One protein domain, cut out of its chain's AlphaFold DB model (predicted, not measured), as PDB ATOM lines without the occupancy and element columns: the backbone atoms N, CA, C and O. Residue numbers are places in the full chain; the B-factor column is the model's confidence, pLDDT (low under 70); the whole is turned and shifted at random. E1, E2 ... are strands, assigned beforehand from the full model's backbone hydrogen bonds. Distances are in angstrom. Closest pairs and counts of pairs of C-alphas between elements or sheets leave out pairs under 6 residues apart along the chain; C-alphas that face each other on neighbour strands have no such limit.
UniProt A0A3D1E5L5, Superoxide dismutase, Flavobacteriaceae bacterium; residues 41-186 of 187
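This is residues 41 to 186 of the 187 residues of the protein "Superoxide dismutase" of Flavobacteriaceae bacterium (UniProt A0A3D1E5L5). Amid little regular structure, one sheet of eight antiparallel strands, in the order E5-E4-E7-E8-E1-E2-E3-E6, curls into part of a barrel. A folded sheet, it bends back on itself into two leaves, with E1 as the hinge. Of 146 printed residues, 58 are in strands; the whole is all strand and compact, with a radius of gyration of the C-alphas of 13.8 A and spans of 38 by 31 by 27 A.

E1, residues 41 to 47, begins at C-alpha 41 (47.003, 42.311, 33.955). E2 is residues 54 to 62, E3 65 to 73, E4 78 to 85, E5 122 to 128, E6 134 to 140, E7 158 to 162 and E8 179 to 184, ending at C-alpha 184 (36.995, 37.156, 32.366).

E1-E2-E3 form a meander of successive antiparallel neighbours; N 43 and O 57 are within hydrogen-bond range, 2.8 A. The closest C-alphas of edge strands E5 and E6, Ala 128 and Ala 134, are 4.3 A apart.

Links E4 to E5, E6 to E7 and E7 to E8 are long. The printed part has no cut; no printed residue is under pLDDT 70.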
ATOM      1  N   LEU A  41      47.830  43.203  34.768       96.06
ATOM      2  CA  LEU A  41      47.003  42.311  33.955       96.06
ATOM      3  C   LEU A  41      45.984  43.145  33.180       96.06
ATOM      4  O   LEU A  41      45.262  43.927  33.794       96.06
ATOM      5  N   SER A  42      45.903  42.967  31.863       97.81
ATOM      6  CA  SER A  42      44.956  43.688  31.004       97.81
ATOM      7  C   SER A  42      44.074  42.711  30.233       97.81
ATOM      8  O   SER A  42      44.573  41.766  29.625       97.81
ATOM      9  N   PHE A  43      42.771  42.975  30.224       98.44
ATOM     10  CA  PHE A  43      41.744  42.139  29.613       98.44
ATOM     11  C   PHE A  43      40.882  42.970  28.664       98.44
ATOM     12  O   PHE A  43      40.435  44.066  29.010       98.44
ATOM     13  N   SER A  44      40.636  42.447  27.464       98.62
ATOM     14  CA  SER A  44      39.737  43.079  26.497       98.62
ATOM     15  C   SER A  44      38.283  42.835  26.888       98.62
ATOM     16  O   SER A  44      37.888  41.700  27.149       98.62
ATOM     17  N   MET A  45      37.483  43.896  26.894       98.75
ATOM     18  CA  MET A  45      36.042  43.840  27.127       98.75
ATOM     19  C   MET A  45      35.318  43.477  25.829       98.75
ATOM     20  O   MET A  45      35.511  44.135  24.803       98.75
ATOM     21  N   GLU A  46      34.478  42.445  25.876       98.56
ATOM     22  CA  GLU A  46      33.673  41.979  24.749       98.56
ATOM     23  C   GLU A  46      32.206  42.436  24.851       98.56
ATOM     24  O   GLU A  46      31.619  42.381  25.938       98.56
ATOM     25  N   PRO A  47      31.579  42.855  23.734       98.81
ATOM     26  CA  PRO A  47      30.180  43.273  23.728       98.81
ATOM     27  C   PRO A  47      29.206  42.160  24.130       98.81
ATOM     28  O   PRO A  47      29.430  40.977  23.855       98.81
ATOM     29  N   LYS A  48      28.090  42.558  24.751       98.81
ATOM     30  CA  LYS A  48      26.975  41.689  25.162       98.81
ATOM     31  C   LYS A  48      25.631  42.329  24.866       98.81
ATOM     32  O   LYS A  48      25.537  43.546  24.738       98.81
ATOM     33  N   SER A  49      24.592  41.500  24.793       98.50
ATOM     34  CA  SER A  49      23.203  41.939  24.587       98.50
ATOM     35  C   SER A  49      23.047  42.844  23.356       98.50
ATOM     36  O   SER A  49      22.449  43.913  23.438       98.50
ATOM     37  N   ASP A  50      23.654  42.434  22.235       97.94
ATOM     38  CA  ASP A  50      23.681  43.167  20.956       97.94
ATOM     39  C   ASP A  50      24.259  44.596  21.030       97.94
ATOM     40  O   ASP A  50      24.055  45.412  20.130       97.94
ATOM     41  N   SER A  51      25.006  44.911  22.092       98.56
ATOM     42  CA  SER A  51      25.742  46.167  22.198       98.56
ATOM     43  C   SER A  51      26.978  46.175  21.284       98.56
ATOM     44  O   SER A  51      27.387  45.163  20.713       98.56
ATOM     45  N   ASN A  52      27.623  47.334  21.195       98.06
ATOM     46  CA  ASN A  52      28.968  47.511  20.647       98.06
ATOM     47  C   ASN A  52      29.977  47.952  21.726       98.06
ATOM     48  O   ASN A  52      31.010  48.532  21.393       98.06
ATOM     49  N   VAL A  53      29.671  47.720  23.008       98.88
ATOM     50  CA  VAL A  53      30.502  48.187  24.124       98.88
ATOM     51  C   VAL A  53      31.747  47.320  24.251       98.88
ATOM     52  O   VAL A  53      31.671  46.127  24.548       98.88
ATOM     53  N   GLN A  54      32.901  47.949  24.079       98.75
ATOM     54  CA  GLN A  54      34.214  47.311  24.104       98.75
ATOM     55  C   GLN A  54      35.245  48.235  24.750       98.75
ATOM     56  O   GLN A  54      35.032  49.446  24.863       98.75
ATOM     57  N   GLY A  55      36.388  47.681  25.137       98.56
ATOM     58  CA  GLY A  55      37.415  48.436  25.841       98.56
ATOM     59  C   GLY A  55      38.459  47.549  26.495       98.56
ATOM     60  O   GLY A  55      38.588  46.378  26.139       98.56
ATOM     61  N   THR A  56      39.171  48.104  27.469       98.81
ATOM     62  CA  THR A  56      40.240  47.407  28.187       98.81
ATOM     63  C   THR A  56      40.099  47.638  29.680       98.81
ATOM     64  O   THR A  56      40.010  48.779  30.128       98.81
ATOM     65  N   ALA A  57      40.121  46.552  30.444       98.69
ATOM     66  CA  ALA A  57      40.206  46.538  31.896       98.69
ATOM     67  C   ALA A  57      41.630  46.164  32.313       98.69
ATOM     68  O   ALA A  57      42.142  45.138  31.879       98.69
ATOM     69  N   THR A  58      42.270  46.975  33.148       98.56
ATOM     70  CA  THR A  58      43.642  46.774  33.621       98.56
ATOM     71  C   THR A  58      43.678  46.748  35.138       98.56
ATOM     72  O   THR A  58      43.145  47.643  35.791       98.56
ATOM     73  N   PHE A  59      44.346  45.747  35.700       98.06
ATOM     74  CA  PHE A  59      44.630  45.644  37.124       98.06
ATOM     75  C   PHE A  59      46.125  45.760  37.366       98.06
ATOM     76  O   PHE A  59      46.905  45.089  36.697       98.06
ATOM     77  N   THR A  60      46.508  46.533  38.374       96.62
ATOM     78  CA  THR A  60      47.887  46.625  38.854       96.62
ATOM     79  C   THR A  60      47.888  46.352  40.347       96.62
ATOM     80  O   THR A  60      47.233  47.061  41.111       96.62
ATOM     81  N   ALA A  61      48.618  45.324  40.776       94.06
ATOM     82  CA  ALA A  61      48.804  45.045  42.195       94.06
ATOM     83  C   ALA A  61      50.088  45.710  42.689       94.06
ATOM     84  O   ALA A  61      51.171  45.444  42.165       94.06
ATOM     85  N   LYS A  62      49.969  46.552  43.715       91.12
ATOM     86  CA  LYS A  62      51.108  47.135  44.419       91.12
ATOM     87  C   LYS A  62      50.868  47.049  45.919       91.12
ATOM     88  O   LYS A  62      49.830  47.480  46.421       91.12
ATOM     89  N   ASP A  63      51.836  46.484  46.632       87.44
ATOM     90  CA  ASP A  63      51.721  46.180  48.057       87.44
ATOM     91  C   ASP A  63      50.463  45.329  48.349       87.44
ATOM     92  O   ASP A  63      50.315  44.232  47.820       87.44
ATOM     93  N   SER A  64      49.549  45.817  49.192       91.00
ATOM     94  CA  SER A  64      48.265  45.166  49.511       91.00
ATOM     95  C   SER A  64      47.063  45.845  48.848       91.00
ATOM     96  O   SER A  64      45.941  45.691  49.330       91.00
ATOM     97  N   VAL A  65      47.291  46.634  47.794       96.56
ATOM     98  CA  VAL A  65      46.254  47.363  47.057       96.56
ATOM     99  C   VAL A  65      46.230  46.892  45.607       96.56
ATOM    100  O   VAL A  65      47.267  46.767  44.951       96.56
ATOM    101  N   VAL A  66      45.027  46.649  45.098       97.88
ATOM    102  CA  VAL A  66      44.772  46.453  43.673       97.88
ATOM    103  C   VAL A  66      44.184  47.745  43.127       97.88
ATOM    104  O   VAL A  66      43.133  48.193  43.588       97.88
ATOM    105  N   ALA A  67      44.868  48.327  42.148       98.31
ATOM    106  CA  ALA A  67      44.336  49.390  41.313       98.31
ATOM    107  C   ALA A  67      43.669  48.777  40.083       98.31
ATOM    108  O   ALA A  67      44.235  47.895  39.441       98.31
ATOM    109  N   PHE A  68      42.475  49.252  39.762       98.62
ATOM    110  CA  PHE A  68      41.668  48.864  38.620       98.62
ATOM    111  C   PHE A  68      41.398  50.101  37.767       98.62
ATOM    112  O   PHE A  68      40.831  51.080  38.249       98.62
ATOM    113  N   HIS A  69      41.795  50.043  36.502       98.69
ATOM    114  CA  HIS A  69      41.511  51.063  35.500       98.69
ATOM    115  C   HIS A  69      40.761  50.430  34.339       98.69
ATOM    116  O   HIS A  69      41.179  49.394  33.825       98.69
ATOM    117  N   ILE A  70      39.671  51.046  33.902       98.81
ATOM    118  CA  ILE A  70      38.922  50.596  32.730       98.81
ATOM    119  C   ILE A  70      38.654  51.763  31.793       98.81
ATOM    120  O   ILE A  70      38.291  52.851  32.232       98.81
ATOM    121  N   GLU A  71      38.809  51.511  30.499       98.88
ATOM    122  CA  GLU A  71      38.480  52.436  29.417       98.88
ATOM    123  C   GLU A  71      37.517  51.744  28.465       98.88
ATOM    124  O   GLU A  71      37.780  50.630  28.012       98.88
ATOM    125  N   LEU A  72      36.397  52.396  28.171       98.94
ATOM    126  CA  LEU A  72      35.305  51.847  27.376       98.94
ATOM    127  C   LEU A  72      34.928  52.789  26.239       98.94
ATOM    128  O   LEU A  72      35.064  54.010  26.332       98.94
ATOM    129  N   THR A  73      34.390  52.197  25.181       98.88
ATOM    130  CA  THR A  73      33.784  52.879  24.037       98.88
ATOM    131  C   THR A  73      32.498  52.163  23.637       98.88
ATOM    132  O   THR A  73      32.331  50.983  23.942       98.88
ATOM    133  N   GLY A  74      31.601  52.862  22.937       98.62
ATOM    134  CA  GLY A  74      30.337  52.293  22.456       98.62
ATOM    135  C   GLY A  74      29.215  52.281  23.496       98.62
ATOM    136  O   GLY A  74      28.158  51.717  23.242       98.62
ATOM    137  N   LEU A  75      29.411  52.912  24.657       98.81
ATOM    138  CA  LEU A  75      28.326  53.128  25.615       98.81
ATOM    139  C   LEU A  75      27.338  54.166  25.076       98.81
ATOM    140  O   LEU A  75      27.682  55.029  24.268       98.81
ATOM    141  N   THR A  76      26.100  54.115  25.554       98.56
ATOM    142  CA  THR A  76      25.203  55.267  25.438       98.56
ATOM    143  C   THR A  76      25.700  56.389  26.355       98.56
ATOM    144  O   THR A  76      26.239  56.082  27.414       98.56
ATOM    145  N   PRO A  77      25.517  57.676  26.017       98.75
ATOM    146  CA  PRO A  77      25.822  58.753  26.957       98.75
ATOM    147  C   PRO A  77      25.032  58.588  28.263       98.75
ATOM    148  O   PRO A  77      23.828  58.318  28.224       98.75
ATOM    149  N   GLY A  78      25.693  58.763  29.411       98.75
ATOM    150  CA  GLY A  78      25.059  58.631  30.727       98.75
ATOM    151  C   GLY A  78      25.781  57.692  31.692       98.75
ATOM    152  O   GLY A  78      26.969  57.414  31.554       98.75
ATOM    153  N   VAL A  79      25.064  57.259  32.731       98.88
ATOM    154  CA  VAL A  79      25.619  56.484  33.849       98.88
ATOM    155  C   VAL A  79      25.379  54.992  33.645       98.88
ATOM    156  O   VAL A  79      24.261  54.580  33.341       98.88
ATOM    157  N   HIS A  80      26.428  54.203  33.863       98.88
ATOM    158  CA  HIS A  80      26.454  52.757  33.687       98.88
ATOM    159  C   HIS A  80      27.061  52.078  34.913       98.88
ATOM    160  O   HIS A  80      28.123  52.493  35.383       98.88
ATOM    161  N   ALA A  81      26.424  51.018  35.402       98.88
ATOM    162  CA  ALA A  81      26.980  50.217  36.482       98.88
ATOM    163  C   ALA A  81      28.135  49.335  36.005       98.88
ATOM    164  O   ALA A  81      28.177  48.897  34.850       98.88
ATOM    165  N   ILE A  82      29.030  49.008  36.925       98.88
ATOM    166  CA  ILE A  82      30.107  48.049  36.727       98.88
ATOM    167  C   ILE A  82      30.277  47.195  37.976       98.88
ATOM    168  O   ILE A  82      30.342  47.710  39.090       98.88
ATOM    169  N   HIS A  83      30.372  45.881  37.782       98.88
ATOM    170  CA  HIS A  83      30.499  44.924  38.877       98.88
ATOM    171  C   HIS A  83      31.476  43.802  38.540       98.88
ATOM    172  O   HIS A  83      31.659  43.452  37.369       98.88
ATOM    173  N   LEU A  84      32.043  43.175  39.574       98.94
ATOM    174  CA  LEU A  84      32.606  41.835  39.429       98.94
ATOM    175  C   LEU A  84      31.515  40.777  39.591       98.94
ATOM    176  O   LEU A  84      30.727  40.831  40.532       98.94
ATOM    177  N   HIS A  85      31.510  39.790  38.704       98.88
ATOM    178  CA  HIS A  85      30.631  38.627  38.727       98.88
ATOM    179  C   HIS A  85      31.390  37.350  39.098       98.88
ATOM    180  O   HIS A  85      32.609  37.258  38.943       98.88
ATOM    181  N   GLU A  86      30.663  36.364  39.617       98.25
ATOM    182  CA  GLU A  86      31.235  35.197  40.296       98.25
ATOM    183  C   GLU A  86      32.069  34.262  39.409       98.25
ATOM    184  O   GLU A  86      32.987  33.624  39.924       98.25
ATOM    185  N   THR A  87      31.792  34.199  38.102       98.50
ATOM    186  CA  THR A  87      32.464  33.276  37.175       98.50
ATOM    187  C   THR A  87      33.008  34.009  35.952       98.50
ATOM    188  O   THR A  87      32.281  34.749  35.294       98.50
ATOM    189  N   ALA A  88      34.272  33.756  35.602       98.50
ATOM    190  CA  ALA A  88      34.923  34.191  34.363       98.50
ATOM    191  C   ALA A  88      34.403  33.446  33.115       98.50
ATOM    192  O   ALA A  88      35.177  32.873  32.351       98.50
ATOM    193  N   ASP A  89      33.086  33.434  32.913       98.56
ATOM    194  CA  ASP A  89      32.440  32.825  31.755       98.56
ATOM    195  C   ASP A  89      31.547  33.852  31.064       98.56
ATOM    196  O   ASP A  89      30.416  34.100  31.472       98.56
ATOM    197  N   CYS A  90      32.054  34.442  29.987       98.38
ATOM    198  CA  CYS A  90      31.300  35.369  29.156       98.38
ATOM    199  C   CYS A  90      30.660  34.682  27.926       98.38
ATOM    200  O   CYS A  90      30.248  35.361  26.992       98.38
ATOM    201  N   SER A  91      30.559  33.348  27.875       98.50
ATOM    202  CA  SER A  91      30.087  32.619  26.684       98.50
ATOM    203  C   SER A  91      28.633  32.907  26.285       98.50
ATOM    204  O   SER A  91      28.299  32.832  25.100       98.50
ATOM    205  N   ALA A  92      27.763  33.266  27.234       98.62
ATOM    206  CA  ALA A  92      26.397  33.672  26.927       98.62
ATOM    207  C   ALA A  92      26.374  35.022  26.189       98.62
ATOM    208  O   ALA A  92      27.066  35.972  26.563       98.62
ATOM    209  N   ALA A  93      25.530  35.131  25.158       98.62
ATOM    210  CA  ALA A  93      25.409  36.345  24.345       98.62
ATOM    211  C   ALA A  93      24.962  37.577  25.159       98.62
ATOM    212  O   ALA A  93      25.362  38.701  24.864       98.62
ATOM    213  N   ASP A  94      24.174  37.361  26.211       98.56
ATOM    214  CA  ASP A  94      23.702  38.378  27.158       98.56
ATOM    215  C   ASP A  94      24.567  38.464  28.433       98.56
ATOM    216  O   ASP A  94      24.222  39.156  29.388       98.56
ATOM    217  N   GLY A  95      25.686  37.733  28.476       98.50
ATOM    218  CA  GLY A  95      26.614  37.699  29.602       98.50
ATOM    219  C   GLY A  95      26.085  36.990  30.850       98.50
ATOM    220  O   GLY A  95      26.727  37.093  31.892       98.50
ATOM    221  N   THR A  96      24.944  36.292  30.798       98.50
ATOM    222  CA  THR A  96      24.342  35.615  31.967       98.50
ATOM    223  C   THR A  96      25.177  34.465  32.532       98.50
ATOM    224  O   THR A  96      25.075  34.167  33.722       98.50
ATOM    225  N   SER A  97      26.056  33.877  31.721       98.69
ATOM    226  CA  SER A  97      26.965  32.792  32.109       98.69
ATOM    227  C   SER A  97      27.948  33.168  33.225       98.69
ATOM    228  O   SER A  97      28.434  32.281  33.918       98.69
ATOM    229  N   THR A  98      28.180  34.463  33.483       98.62
ATOM    230  CA  THR A  98      29.044  34.900  34.594       98.62
ATOM    231  C   THR A  98      28.402  34.735  35.971       98.62
ATOM    232  O   THR A  98      29.081  34.924  36.980       98.62
ATOM    233  N   GLY A  99      27.104  34.412  36.025       98.56
ATOM    234  CA  GLY A  99      26.360  34.278  37.273       98.56
ATOM    235  C   GLY A  99      25.986  35.623  37.900       98.56
ATOM    236  O   GLY A  99      25.740  36.601  37.180       98.56
ATOM    237  N   GLY A 100      25.877  35.667  39.229       98.38
ATOM    238  CA  GLY A 100      25.568  36.876  40.011       98.38
ATOM    239  C   GLY A 100      26.790  37.751  40.321       98.38
ATOM    240  O   GLY A 100      27.899  37.458  39.875       98.38
ATOM    241  N   HIS A 101      26.589  38.818  41.106       98.62
ATOM    242  CA  HIS A 101      27.701  39.611  41.650       98.62
ATOM    243  C   HIS A 101      28.604  38.706  42.496       98.62
ATOM    244  O   HIS A 101      28.127  37.840  43.232       98.62
ATOM    245  N   TRP A 102      29.915  38.922  42.434       98.75
ATOM    246  CA  TRP A 102      30.846  38.209  43.294       98.75
ATOM    247  C   TRP A 102      30.698  38.687  44.746       98.75
ATOM    248  O   TRP A 102      31.097  39.797  45.109       98.75
ATOM    249  N   ASN A 103      30.123  37.823  45.584       98.50
ATOM    250  CA  ASN A 103      29.816  38.105  46.983       98.50
ATOM    251  C   ASN A 103      30.317  36.981  47.910       98.50
ATOM    252  O   ASN A 103      29.528  36.174  48.403       98.50
ATOM    253  N   PRO A 104      31.633  36.901  48.170       98.38
ATOM    254  CA  PRO A 104      32.199  35.854  49.018       98.38
ATOM    255  C   PRO A 104      31.891  36.059  50.514       98.38
ATOM    256  O   PRO A 104      32.178  35.179  51.321       98.38
ATOM    257  N   THR A 105      31.348  37.220  50.895       97.88
ATOM    258  CA  THR A 105      31.038  37.594  52.284       97.88
ATOM    259  C   THR A 105      29.555  37.477  52.631       97.88
ATOM    260  O   THR A 105      29.214  37.651  53.794       97.88
ATOM    261  N   PHE A 106      28.692  37.138  51.664       97.50
ATOM    262  CA  PHE A 106      27.240  37.006  51.847       97.50
ATOM    263  C   PHE A 106      26.557  38.277  52.380       97.50
ATOM    264  O   PHE A 106      25.581  38.202  53.124       97.50
ATOM    265  N   GLU A 107      27.073  39.441  51.990       98.00
ATOM    266  CA  GLU A 107      26.494  40.742  52.341       98.00
ATOM    267  C   GLU A 107      25.363  41.114  51.379       98.00
ATOM    268  O   GLU A 107      25.268  40.551  50.288       98.00
ATOM    269  N   ASN A 108      24.524  42.077  51.754       98.06
ATOM    270  CA  ASN A 108      23.611  42.701  50.797       98.06
ATOM    271  C   ASN A 108      24.400  43.519  49.765       98.06
ATOM    272  O   ASN A 108      25.491  44.010  50.056       98.06
ATOM    273  N   HIS A 109      23.815  43.709  48.585       98.44
ATOM    274  CA  HIS A 109      24.302  44.680  47.614       98.44
ATOM    275  C   HIS A 109      24.258  46.092  48.206       98.44
ATOM    276  O   HIS A 109      23.296  46.434  48.903       98.44
ATOM    277  N   GLY A 110      25.261  46.911  47.898       98.19
ATOM    278  CA  GLY A 110      25.289  48.302  48.321       98.19
ATOM    279  C   GLY A 110      26.513  49.064  47.831       98.19
ATOM    280  O   GLY A 110      27.419  48.514  47.210       98.19
ATOM    281  N   SER A 111      26.567  50.357  48.152       98.19
ATOM    282  CA  SER A 111      27.733  51.182  47.832       98.19
ATOM    283  C   SER A 111      29.001  50.651  48.505       98.19
ATOM    284  O   SER A 111      28.975  50.316  49.694       98.19
ATOM    285  N   TRP A 112      30.126  50.672  47.790       98.38
ATOM    286  CA  TRP A 112      31.416  50.231  48.315       98.38
ATOM    287  C   TRP A 112      31.743  50.841  49.690       98.38
ATOM    288  O   TRP A 112      31.779  52.061  49.856       98.38
ATOM    289  N   GLY A 113      32.016  49.986  50.680       97.44
ATOM    290  CA  GLY A 113      32.338  50.415  52.045       97.44
ATOM    291  C   GLY A 113      31.129  50.764  52.923       97.44
ATOM    292  O   GLY A 113      31.330  51.235  54.042       97.44
ATOM    293  N   SER A 114      29.898  50.534  52.454       97.75
ATOM    294  CA  SER A 114      28.683  50.741  53.250       97.75
ATOM    295  C   SER A 114      28.689  49.908  54.535       97.75
ATOM    296  O   SER A 114      29.067  48.736  54.540       97.75
ATOM    297  N   ALA A 115      28.203  50.510  55.625       96.19
ATOM    298  CA  ALA A 115      27.979  49.817  56.892       96.19
ATOM    299  C   ALA A 115      26.776  48.856  56.847       96.19
ATOM    300  O   ALA A 115      26.659  47.995  57.715       96.19
ATOM    301  N   GLU A 116      25.888  49.005  55.859       94.25
ATOM    302  CA  GLU A 116      24.712  48.145  55.657       94.25
ATOM    303  C   GLU A 116      25.026  46.878  54.838       94.25
ATOM    304  O   GLU A 116      24.160  46.015  54.687       94.25
ATOM    305  N   GLY A 117      26.262  46.759  54.342       96.25
ATOM    306  CA  GLY A 117      26.720  45.671  53.482       96.25
ATOM    307  C   GLY A 117      26.995  46.131  52.049       96.25
ATOM    308  O   GLY A 117      26.464  47.138  51.583       96.25
ATOM    309  N   PHE A 118      27.894  45.410  51.382       98.50
ATOM    310  CA  PHE A 118      28.180  45.519  49.951       98.50
ATOM    311  C   PHE A 118      28.857  44.229  49.485       98.50
ATOM    312  O   PHE A 118      29.626  43.608  50.232       98.50
ATOM    313  N   HIS A 119      28.633  43.830  48.237       98.75
ATOM    314  CA  HIS A 119      29.372  42.721  47.650       98.75
ATOM    315  C   HIS A 119      30.825  43.122  47.384       98.75
ATOM    316  O   HIS A 119      31.129  44.266  47.051       98.75
ATOM    317  N   ARG A 120      31.752  42.154  47.404       98.50
ATOM    318  CA  ARG A 120      33.140  42.411  46.971       98.50
ATOM    319  C   ARG A 120      33.249  42.766  45.487       98.50
ATOM    320  O   ARG A 120      34.299  43.250  45.080       98.50
ATOM    321  N   GLY A 121      32.196  42.547  44.705       98.50
ATOM    322  CA  GLY A 121      32.082  42.995  43.323       98.50
ATOM    323  C   GLY A 121      31.386  44.342  43.102       98.50
ATOM    324  O   GLY A 121      31.331  44.750  41.948       98.50
ATOM    325  N   ASP A 122      30.873  45.030  44.129       98.75
ATOM    326  CA  ASP A 122      30.074  46.260  43.962       98.75
ATOM    327  C   ASP A 122      30.947  47.510  43.731       98.75
ATOM    328  O   ASP A 122      31.149  48.331  44.624       98.75
ATOM    329  N   ILE A 123      31.498  47.658  42.524       98.69
ATOM    330  CA  ILE A 123      32.357  48.803  42.160       98.69
ATOM    331  C   ILE A 123      31.528  50.096  42.047       98.69
ATOM    332  O   ILE A 123      32.012  51.174  42.398       98.69
ATOM    333  N   GLY A 124      30.277  49.990  41.588       98.38
ATOM    334  CA  GLY A 124      29.324  51.090  41.476       98.38
ATOM    335  C   GLY A 124      29.158  51.560  40.035       98.38
ATOM    336  O   GLY A 124      28.862  50.771  39.144       98.38
ATOM    337  N   ASN A 125      29.333  52.860  39.792       98.81
ATOM    338  CA  ASN A 125      28.976  53.497  38.526       98.81
ATOM    339  C   ASN A 125      30.176  54.146  37.815       98.81
ATOM    340  O   ASN A 125      31.062  54.715  38.449       98.81
ATOM    341  N   LEU A 126      30.132  54.158  36.483       98.50
ATOM    342  CA  LEU A 126      30.957  54.990  35.604       98.50
ATOM    343  C   LEU A 126      30.066  55.859  34.706       98.50
ATOM    344  O   LEU A 126      28.902  55.545  34.470       98.50
ATOM    345  N   THR A 127      30.606  56.969  34.206       98.81
ATOM    346  CA  THR A 127      29.865  57.888  33.327       98.81
ATOM    347  C   THR A 127      30.490  57.906  31.942       98.81
ATOM    348  O   THR A 127      31.683  58.178  31.804       98.81
ATOM    349  N   ALA A 128      29.676  57.627  30.929       98.88
ATOM    350  CA  ALA A 128      30.019  57.786  29.530       98.88
ATOM    351  C   ALA A 128      29.703  59.202  29.044       98.88
ATOM    352  O   ALA A 128      28.637  59.751  29.337       98.88
ATOM    353  N   ASP A 129      30.631  59.780  28.289       98.81
ATOM    354  CA  ASP A 129      30.458  61.068  27.630       98.81
ATOM    355  C   ASP A 129      29.513  60.985  26.415       98.81
ATOM    356  O   ASP A 129      29.040  59.916  26.023       98.81
ATOM    357  N   GLU A 130      29.255  62.129  25.779       98.62
ATOM    358  CA  GLU A 130      28.409  62.232  24.576       98.62
ATOM    359  C   GLU A 130      28.929  61.416  23.378       98.62
ATOM    360  O   GLU A 130      28.189  61.157  22.430       98.62
ATOM    361  N   SER A 131      30.201  61.006  23.396       98.44
ATOM    362  CA  SER A 131      30.795  60.130  22.383       98.44
ATOM    363  C   SER A 131      30.733  58.643  22.752       98.44
ATOM    364  O   SER A 131      31.246  57.806  22.005       98.44
ATOM    365  N   GLY A 132      30.109  58.304  23.884       98.69
ATOM    366  CA  GLY A 132      30.000  56.940  24.384       98.69
ATOM    367  C   GLY A 132      31.299  56.398  24.973       98.69
ATOM    368  O   GLY A 132      31.484  55.177  25.024       98.69
ATOM    369  N   LYS A 133      32.227  57.281  25.364       98.88
ATOM    370  CA  LYS A 133      33.488  56.909  26.010       98.88
ATOM    371  C   LYS A 133      33.379  57.067  27.509       98.88
ATOM    372  O   LYS A 133      32.862  58.072  27.986       98.88
ATOM    373  N   ALA A 134      33.928  56.115  28.246       98.81
ATOM    374  CA  ALA A 134      33.990  56.190  29.695       98.81
ATOM    375  C   ALA A 134      35.329  55.685  30.214       98.81
ATOM    376  O   ALA A 134      35.959  54.824  29.602       98.81
ATOM    377  N   GLN A 135      35.721  56.201  31.371       98.75
ATOM    378  CA  GLN A 135      36.879  55.729  32.111       98.75
ATOM    379  C   GLN A 135      36.560  55.690  33.604       98.75
ATOM    380  O   GLN A 135      35.820  56.540  34.104       98.75
ATOM    381  N   LEU A 136      37.130  54.724  34.314       98.69
ATOM    382  CA  LEU A 136      37.019  54.617  35.765       98.69
ATOM    383  C   LEU A 136      38.346  54.128  36.338       98.69
ATOM    384  O   LEU A 136      38.913  53.161  35.839       98.69
ATOM    385  N   HIS A 137      38.777  54.778  37.417       98.44
ATOM    386  CA  HIS A 137      39.865  54.326  38.277       98.44
ATOM    387  C   HIS A 137      39.296  53.967  39.647       98.44
ATOM    388  O   HIS A 137      38.544  54.751  40.231       98.44
ATOM    389  N   PHE A 138      39.649  52.796  40.157       98.56
ATOM    390  CA  PHE A 138      39.174  52.257  41.424       98.56
ATOM    391  C   PHE A 138      40.322  51.556  42.148       98.56
ATOM    392  O   PHE A 138      41.098  50.832  41.533       98.56
ATOM    393  N   GLU A 139      40.437  51.745  43.459       98.12
ATOM    394  CA  GLU A 139      41.491  51.127  44.263       98.12
ATOM    395  C   GLU A 139      40.905  50.476  45.503       98.12
ATOM    396  O   GLU A 139      40.004  51.014  46.149       98.12
ATOM    397  N   THR A 140      41.444  49.315  45.865       98.50
ATOM    398  CA  THR A 140      40.989  48.603  47.052       98.50
ATOM    399  C   THR A 140      42.045  47.675  47.636       98.50
ATOM    400  O   THR A 140      42.832  47.062  46.920       98.50
ATOM    401  N   ASN A 141      42.020  47.520  48.960       97.81
ATOM    402  CA  ASN A 141      42.770  46.500  49.699       97.81
ATOM    403  C   ASN A 141      41.940  45.230  49.998       97.81
ATOM    404  O   ASN A 141      42.370  44.337  50.744       97.81
ATOM    405  N   LEU A 142      40.720  45.172  49.458       98.31
ATOM    406  CA  LEU A 142      39.793  44.048  49.586       98.31
ATOM    407  C   LEU A 142      39.864  43.089  48.395       98.31
ATOM    408  O   LEU A 142      39.170  42.079  48.409       98.31
ATOM    409  N   TRP A 143      40.707  43.382  47.408       98.31
ATOM    410  CA  TRP A 143      41.041  42.481  46.310       98.31
ATOM    411  C   TRP A 143      42.508  42.065  46.379       98.31
ATOM    412  O   TRP A 143      43.340  42.749  46.978       98.31
ATOM    413  N   CYS A 144      42.819  40.945  45.745       96.38
ATOM    414  CA  CYS A 144      44.175  40.522  45.429       96.38
ATOM    415  C   CYS A 144      44.186  39.855  44.048       96.38
ATOM    416  O   CYS A 144      43.172  39.309  43.605       96.38
ATOM    417  N   LEU A 145      45.348  39.871  43.397       95.06
ATOM    418  CA  LEU A 145      45.612  39.076  42.202       95.06
ATOM    419  C   LEU A 145      46.380  37.823  42.619       95.06
ATOM    420  O   LEU A 145      47.390  37.933  43.310       95.06
ATOM    421  N   ASP A 146      45.885  36.659  42.207       92.19
ATOM    422  CA  ASP A 146      46.564  35.363  42.339       92.19
ATOM    423  C   ASP A 146      47.002  34.998  43.774       92.19
ATOM    424  O   ASP A 146      48.033  34.368  43.994       92.19
ATOM    425  N   CYS A 147      46.220  35.412  44.780       93.56
ATOM    426  CA  CYS A 147      46.472  35.059  46.179       93.56
ATOM    427  C   CYS A 147      45.557  33.928  46.677       93.56
ATOM    428  O   CYS A 147      44.500  33.655  46.112       93.56
ATOM    429  N   GLU A 148      45.934  33.278  47.777       95.88
ATOM    430  CA  GLU A 148      45.177  32.142  48.328       95.88
ATOM    431  C   GLU A 148      43.890  32.545  49.071       95.88
ATOM    432  O   GLU A 148      43.086  31.677  49.398       95.88
ATOM    433  N   ASP A 149      43.674  33.837  49.344       97.25
ATOM    434  CA  ASP A 149      42.494  34.321  50.069       97.25
ATOM    435  C   ASP A 149      41.248  34.330  49.156       97.25
ATOM    436  O   ASP A 149      41.119  35.211  48.297       97.25
ATOM    437  N   PRO A 150      40.282  33.408  49.344       95.81
ATOM    438  CA  PRO A 150      39.122  33.298  48.464       95.81
ATOM    439  C   PRO A 150      38.147  34.475  48.601       95.81
ATOM    440  O   PRO A 150      37.323  34.674  47.707       95.81
ATOM    441  N   VAL A 151      38.222  35.263  49.685       97.81
ATOM    442  CA  VAL A 151      37.374  36.455  49.857       97.81
ATOM    443  C   VAL A 151      37.976  37.708  49.219       97.81
ATOM    444  O   VAL A 151      37.300  38.738  49.164       97.81
ATOM    445  N   LYS A 152      39.220  37.622  48.724       98.06
ATOM    446  CA  LYS A 152      39.926  38.705  48.021       98.06
ATOM    447  C   LYS A 152      40.331  38.360  46.590       98.06
ATOM    448  O   LYS A 152      40.465  39.275  45.782       98.06
ATOM    449  N   ASN A 153      40.552  37.088  46.266       97.50
ATOM    450  CA  ASN A 153      41.105  36.704  44.973       97.50
ATOM    451  C   ASN A 153      40.092  36.884  43.831       97.50
ATOM    452  O   ASN A 153      39.124  36.124  43.688       97.50
ATOM    453  N   ILE A 154      40.359  37.887  42.991       98.31
ATOM    454  CA  ILE A 154      39.525  38.225  41.833       98.31
ATOM    455  C   ILE A 154      39.858  37.393  40.589       98.31
ATOM    456  O   ILE A 154      39.138  37.474  39.596       98.31
ATOM    457  N   MET A 155      40.892  36.547  40.631       98.00
ATOM    458  CA  MET A 155      41.146  35.596  39.551       98.00
ATOM    459  C   MET A 155      39.962  34.629  39.403       98.00
ATOM    460  O   MET A 155      39.341  34.190  40.381       98.00
ATOM    461  N   GLY A 156      39.612  34.329  38.153       98.31
ATOM    462  CA  GLY A 156      38.451  33.514  37.798       98.31
ATOM    463  C   GLY A 156      37.099  34.218  37.963       98.31
ATOM    464  O   GLY A 156      36.073  33.559  37.815       98.31
ATOM    465  N   LYS A 157      37.072  35.525  38.262       98.75
ATOM    466  CA  LYS A 157      35.853  36.358  38.254       98.75
ATOM    467  C   LYS A 157      35.682  37.048  36.906       98.75
ATOM    468  O   LYS A 157      36.611  37.074  36.106       98.75
ATOM    469  N   ALA A 158      34.508  37.604  36.644       98.88
ATOM    470  CA  ALA A 158      34.265  38.412  35.451       98.88
ATOM    471  C   ALA A 158      34.033  39.875  35.808       98.88
ATOM    472  O   ALA A 158      33.569  40.170  36.901       98.88
ATOM    473  N   ILE A 159      34.290  40.778  34.872       98.88
ATOM    474  CA  ILE A 159      33.816  42.162  34.917       98.88
ATOM    475  C   ILE A 159      32.570  42.237  34.044       98.88
ATOM    476  O   ILE A 159      32.602  41.776  32.904       98.88
ATOM    477  N   ILE A 160      31.501  42.840  34.555       98.94
ATOM    478  CA  ILE A 160      30.303  43.174  33.786       98.94
ATOM    479  C   ILE A 160      30.086  44.680  33.834       98.94
ATOM    480  O   ILE A 160      30.096  45.279  34.905       98.94
ATOM    481  N   VAL A 161      29.834  45.270  32.667       98.94
ATOM    482  CA  VAL A 161      29.285  46.624  32.538       98.94
ATOM    483  C   VAL A 161      27.810  46.497  32.187       98.94
ATOM    484  O   VAL A 161      27.448  45.701  31.315       98.94
ATOM    485  N   HIS A 162      26.960  47.273  32.849       98.88
ATOM    486  CA  HIS A 162      25.517  47.244  32.649       98.88
ATOM    487  C   HIS A 162      25.006  48.412  31.800       98.88
ATOM    488  O   HIS A 162      25.665  49.434  31.609       98.88
ATOM    489  N   GLN A 163      23.796  48.247  31.276       98.62
ATOM    490  CA  GLN A 163      23.100  49.232  30.458       98.62
ATOM    491  C   GLN A 163      22.689  50.474  31.253       98.62
ATOM    492  O   GLN A 163      22.684  51.564  30.695       98.62
ATOM    493  N   GLY A 164      22.289  50.303  32.510       98.38
ATOM    494  CA  GLY A 164      21.741  51.360  33.347       98.38
ATOM    495  C   GLY A 164      22.591  51.657  34.575       98.38
ATOM    496  O   GLY A 164      23.659  51.080  34.784       98.38
ATOM    497  N   ILE A 165      22.066  52.573  35.382       98.69
ATOM    498  CA  ILE A 165      22.639  53.013  36.651       98.69
ATOM    499  C   ILE A 165      22.451  51.957  37.744       98.69
ATOM    500  O   ILE A 165      21.383  51.360  37.849       98.69
ATOM    501  N   ASP A 166      23.473  51.783  38.576       98.56
ATOM    502  CA  ASP A 166      23.361  51.130  39.875       98.56
ATOM    503  C   ASP A 166      22.742  52.108  40.889       98.56
ATOM    504  O   ASP A 166      23.318  53.168  41.165       98.56
ATOM    505  N   ASP A 167      21.563  51.769  41.414       98.31
ATOM    506  CA  ASP A 167      20.866  52.539  42.450       98.31
ATOM    507  C   ASP A 167      21.429  52.340  43.871       98.31
ATOM    508  O   ASP A 167      21.008  53.047  44.790       98.31
ATOM    509  N   LEU A 168      22.411  51.445  44.037       98.12
ATOM    510  CA  LEU A 168      23.170  51.143  45.255       98.12
ATOM    511  C   LEU A 168      22.334  50.588  46.415       98.12
ATOM    512  O   LEU A 168      22.816  50.546  47.549       98.12
ATOM    513  N   VAL A 169      21.076  50.208  46.173       97.06
ATOM    514  CA  VAL A 169      20.131  49.818  47.233       97.06
ATOM    515  C   VAL A 169      19.344  48.570  46.854       97.06
ATOM    516  O   VAL A 169      19.143  47.675  47.685       97.06
ATOM    517  N   THR A 170      18.867  48.485  45.614       98.06
ATOM    518  CA  THR A 170      17.973  47.412  45.197       98.06
ATOM    519  C   THR A 170      18.702  46.080  45.163       98.06
ATOM    520  O   THR A 170      19.690  45.887  44.460       98.06
ATOM    521  N   GLN A 171      18.161  45.107  45.887       97.50
ATOM    522  CA  GLN A 171      18.710  43.761  45.903       97.50
ATOM    523  C   GLN A 171      18.264  42.957  44.669       97.50
ATOM    524  O   GLN A 171      17.105  43.068  44.258       97.50
ATOM    525  N   PRO A 172      19.124  42.087  44.110       95.69
ATOM    526  CA  PRO A 172      20.528  41.879  44.478       95.69
ATOM    527  C   PRO A 172      21.524  42.697  43.635       95.69
ATOM    528  O   PRO A 172      22.722  42.500  43.784       95.69
ATOM    529  N   THR A 173      21.067  43.517  42.683       94.19
ATOM    530  CA  THR A 173      21.916  44.004  41.570       94.19
ATOM    531  C   THR A 173      21.743  45.493  41.244       94.19
ATOM    532  O   THR A 173      21.981  45.903  40.106       94.19
ATOM    533  N   GLY A 174      21.193  46.287  42.161       96.69
ATOM    534  CA  GLY A 174      21.096  47.742  42.011       96.69
ATOM    535  C   GLY A 174      20.215  48.233  40.857       96.69
ATOM    536  O   GLY A 174      20.388  49.347  40.382       96.69
ATOM    537  N   ASN A 175      19.307  47.394  40.333       97.00
ATOM    538  CA  ASN A 175      18.484  47.681  39.143       97.00
ATOM    539  C   ASN A 175      19.261  48.131  37.885       97.00
ATOM    540  O   ASN A 175      18.692  48.773  37.001       97.00
ATOM    541  N   ALA A 176      20.521  47.715  37.738       97.75
ATOM    542  CA  ALA A 176      21.393  48.178  36.656       97.75
ATOM    543  C   ALA A 176      20.990  47.728  35.232       97.75
ATOM    544  O   ALA A 176      21.534  48.207  34.237       97.75
ATOM    545  N   GLY A 177      20.022  46.819  35.091       97.94
ATOM    546  CA  GLY A 177      19.524  46.365  33.791       97.94
ATOM    547  C   GLY A 177      20.467  45.396  33.066       97.94
ATOM    548  O   GLY A 177      21.228  44.653  33.693       97.94
ATOM    549  N   ALA A 178      20.367  45.359  31.733       98.38
ATOM    550  CA  ALA A 178      21.057  44.380  30.890       98.38
ATOM    551  C   ALA A 178      22.588  44.486  30.984       98.38
ATOM    552  O   ALA A 178      23.131  45.561  31.223       98.38
ATOM    553  N   ARG A 179      23.295  43.376  30.749       98.81
ATOM    554  CA  ARG A 179      24.764  43.334  30.692       98.81
ATOM    555  C   ARG A 179      25.195  43.701  29.278       98.81
ATOM    556  O   ARG A 179      24.792  43.030  28.329       98.81
ATOM    557  N   VAL A 180      25.978  44.763  29.127       98.88
ATOM    558  CA  VAL A 180      26.364  45.302  27.812       98.88
ATOM    559  C   VAL A 180      27.813  45.015  27.451       98.88
ATOM    560  O   VAL A 180      28.155  45.088  26.277       98.88
ATOM    561  N   SER A 181      28.668  44.665  28.411       98.88
ATOM    562  CA  SER A 181      30.047  44.255  28.138       98.88
ATOM    563  C   SER A 181      30.548  43.295  29.208       98.88
ATOM    564  O   SER A 181      30.105  43.377  30.356       98.88
ATOM    565  N   CYS A 182      31.450  42.387  28.840       98.88
ATOM    566  CA  CYS A 182      31.981  41.356  29.725       98.88
ATOM    567  C   CYS A 182      33.477  41.137  29.500       98.88
ATOM    568  O   CYS A 182      33.956  41.284  28.382       98.88
ATOM    569  N   THR A 183      34.215  40.739  30.530       98.81
ATOM    570  CA  THR A 183      35.496  40.040  30.347       98.81
ATOM    571  C   THR A 183      35.779  39.124  31.530       98.81
ATOM    572  O   THR A 183      35.336  39.403  32.644       98.81
ATOM    573  N   GLY A 184      36.507  38.033  31.304       98.56
ATOM    574  CA  GLY A 184      36.995  37.156  32.366       98.56
ATOM    575  C   GLY A 184      38.360  37.612  32.883       98.56
ATOM    576  O   GLY A 184      39.235  37.963  32.099       98.56
ATOM    577  N   ILE A 185      38.565  37.562  34.197       98.31
ATOM    578  CA  ILE A 185      39.846  37.830  34.861       98.31
ATOM    579  C   ILE A 185      40.609  36.503  34.962       98.31
ATOM    580  O   ILE A 185      40.627  35.844  36.006       98.31
ATOM    581  N   ILE A 186      41.175  36.062  33.842       94.62
ATOM    582  CA  ILE A 186      41.882  34.779  33.694       94.62
ATOM    583  C   ILE A 186      43.180  34.981  32.906       94.62
ATOM    584  O   ILE A 186      43.197  35.779  31.976       94.62
TER     585      ILE A 186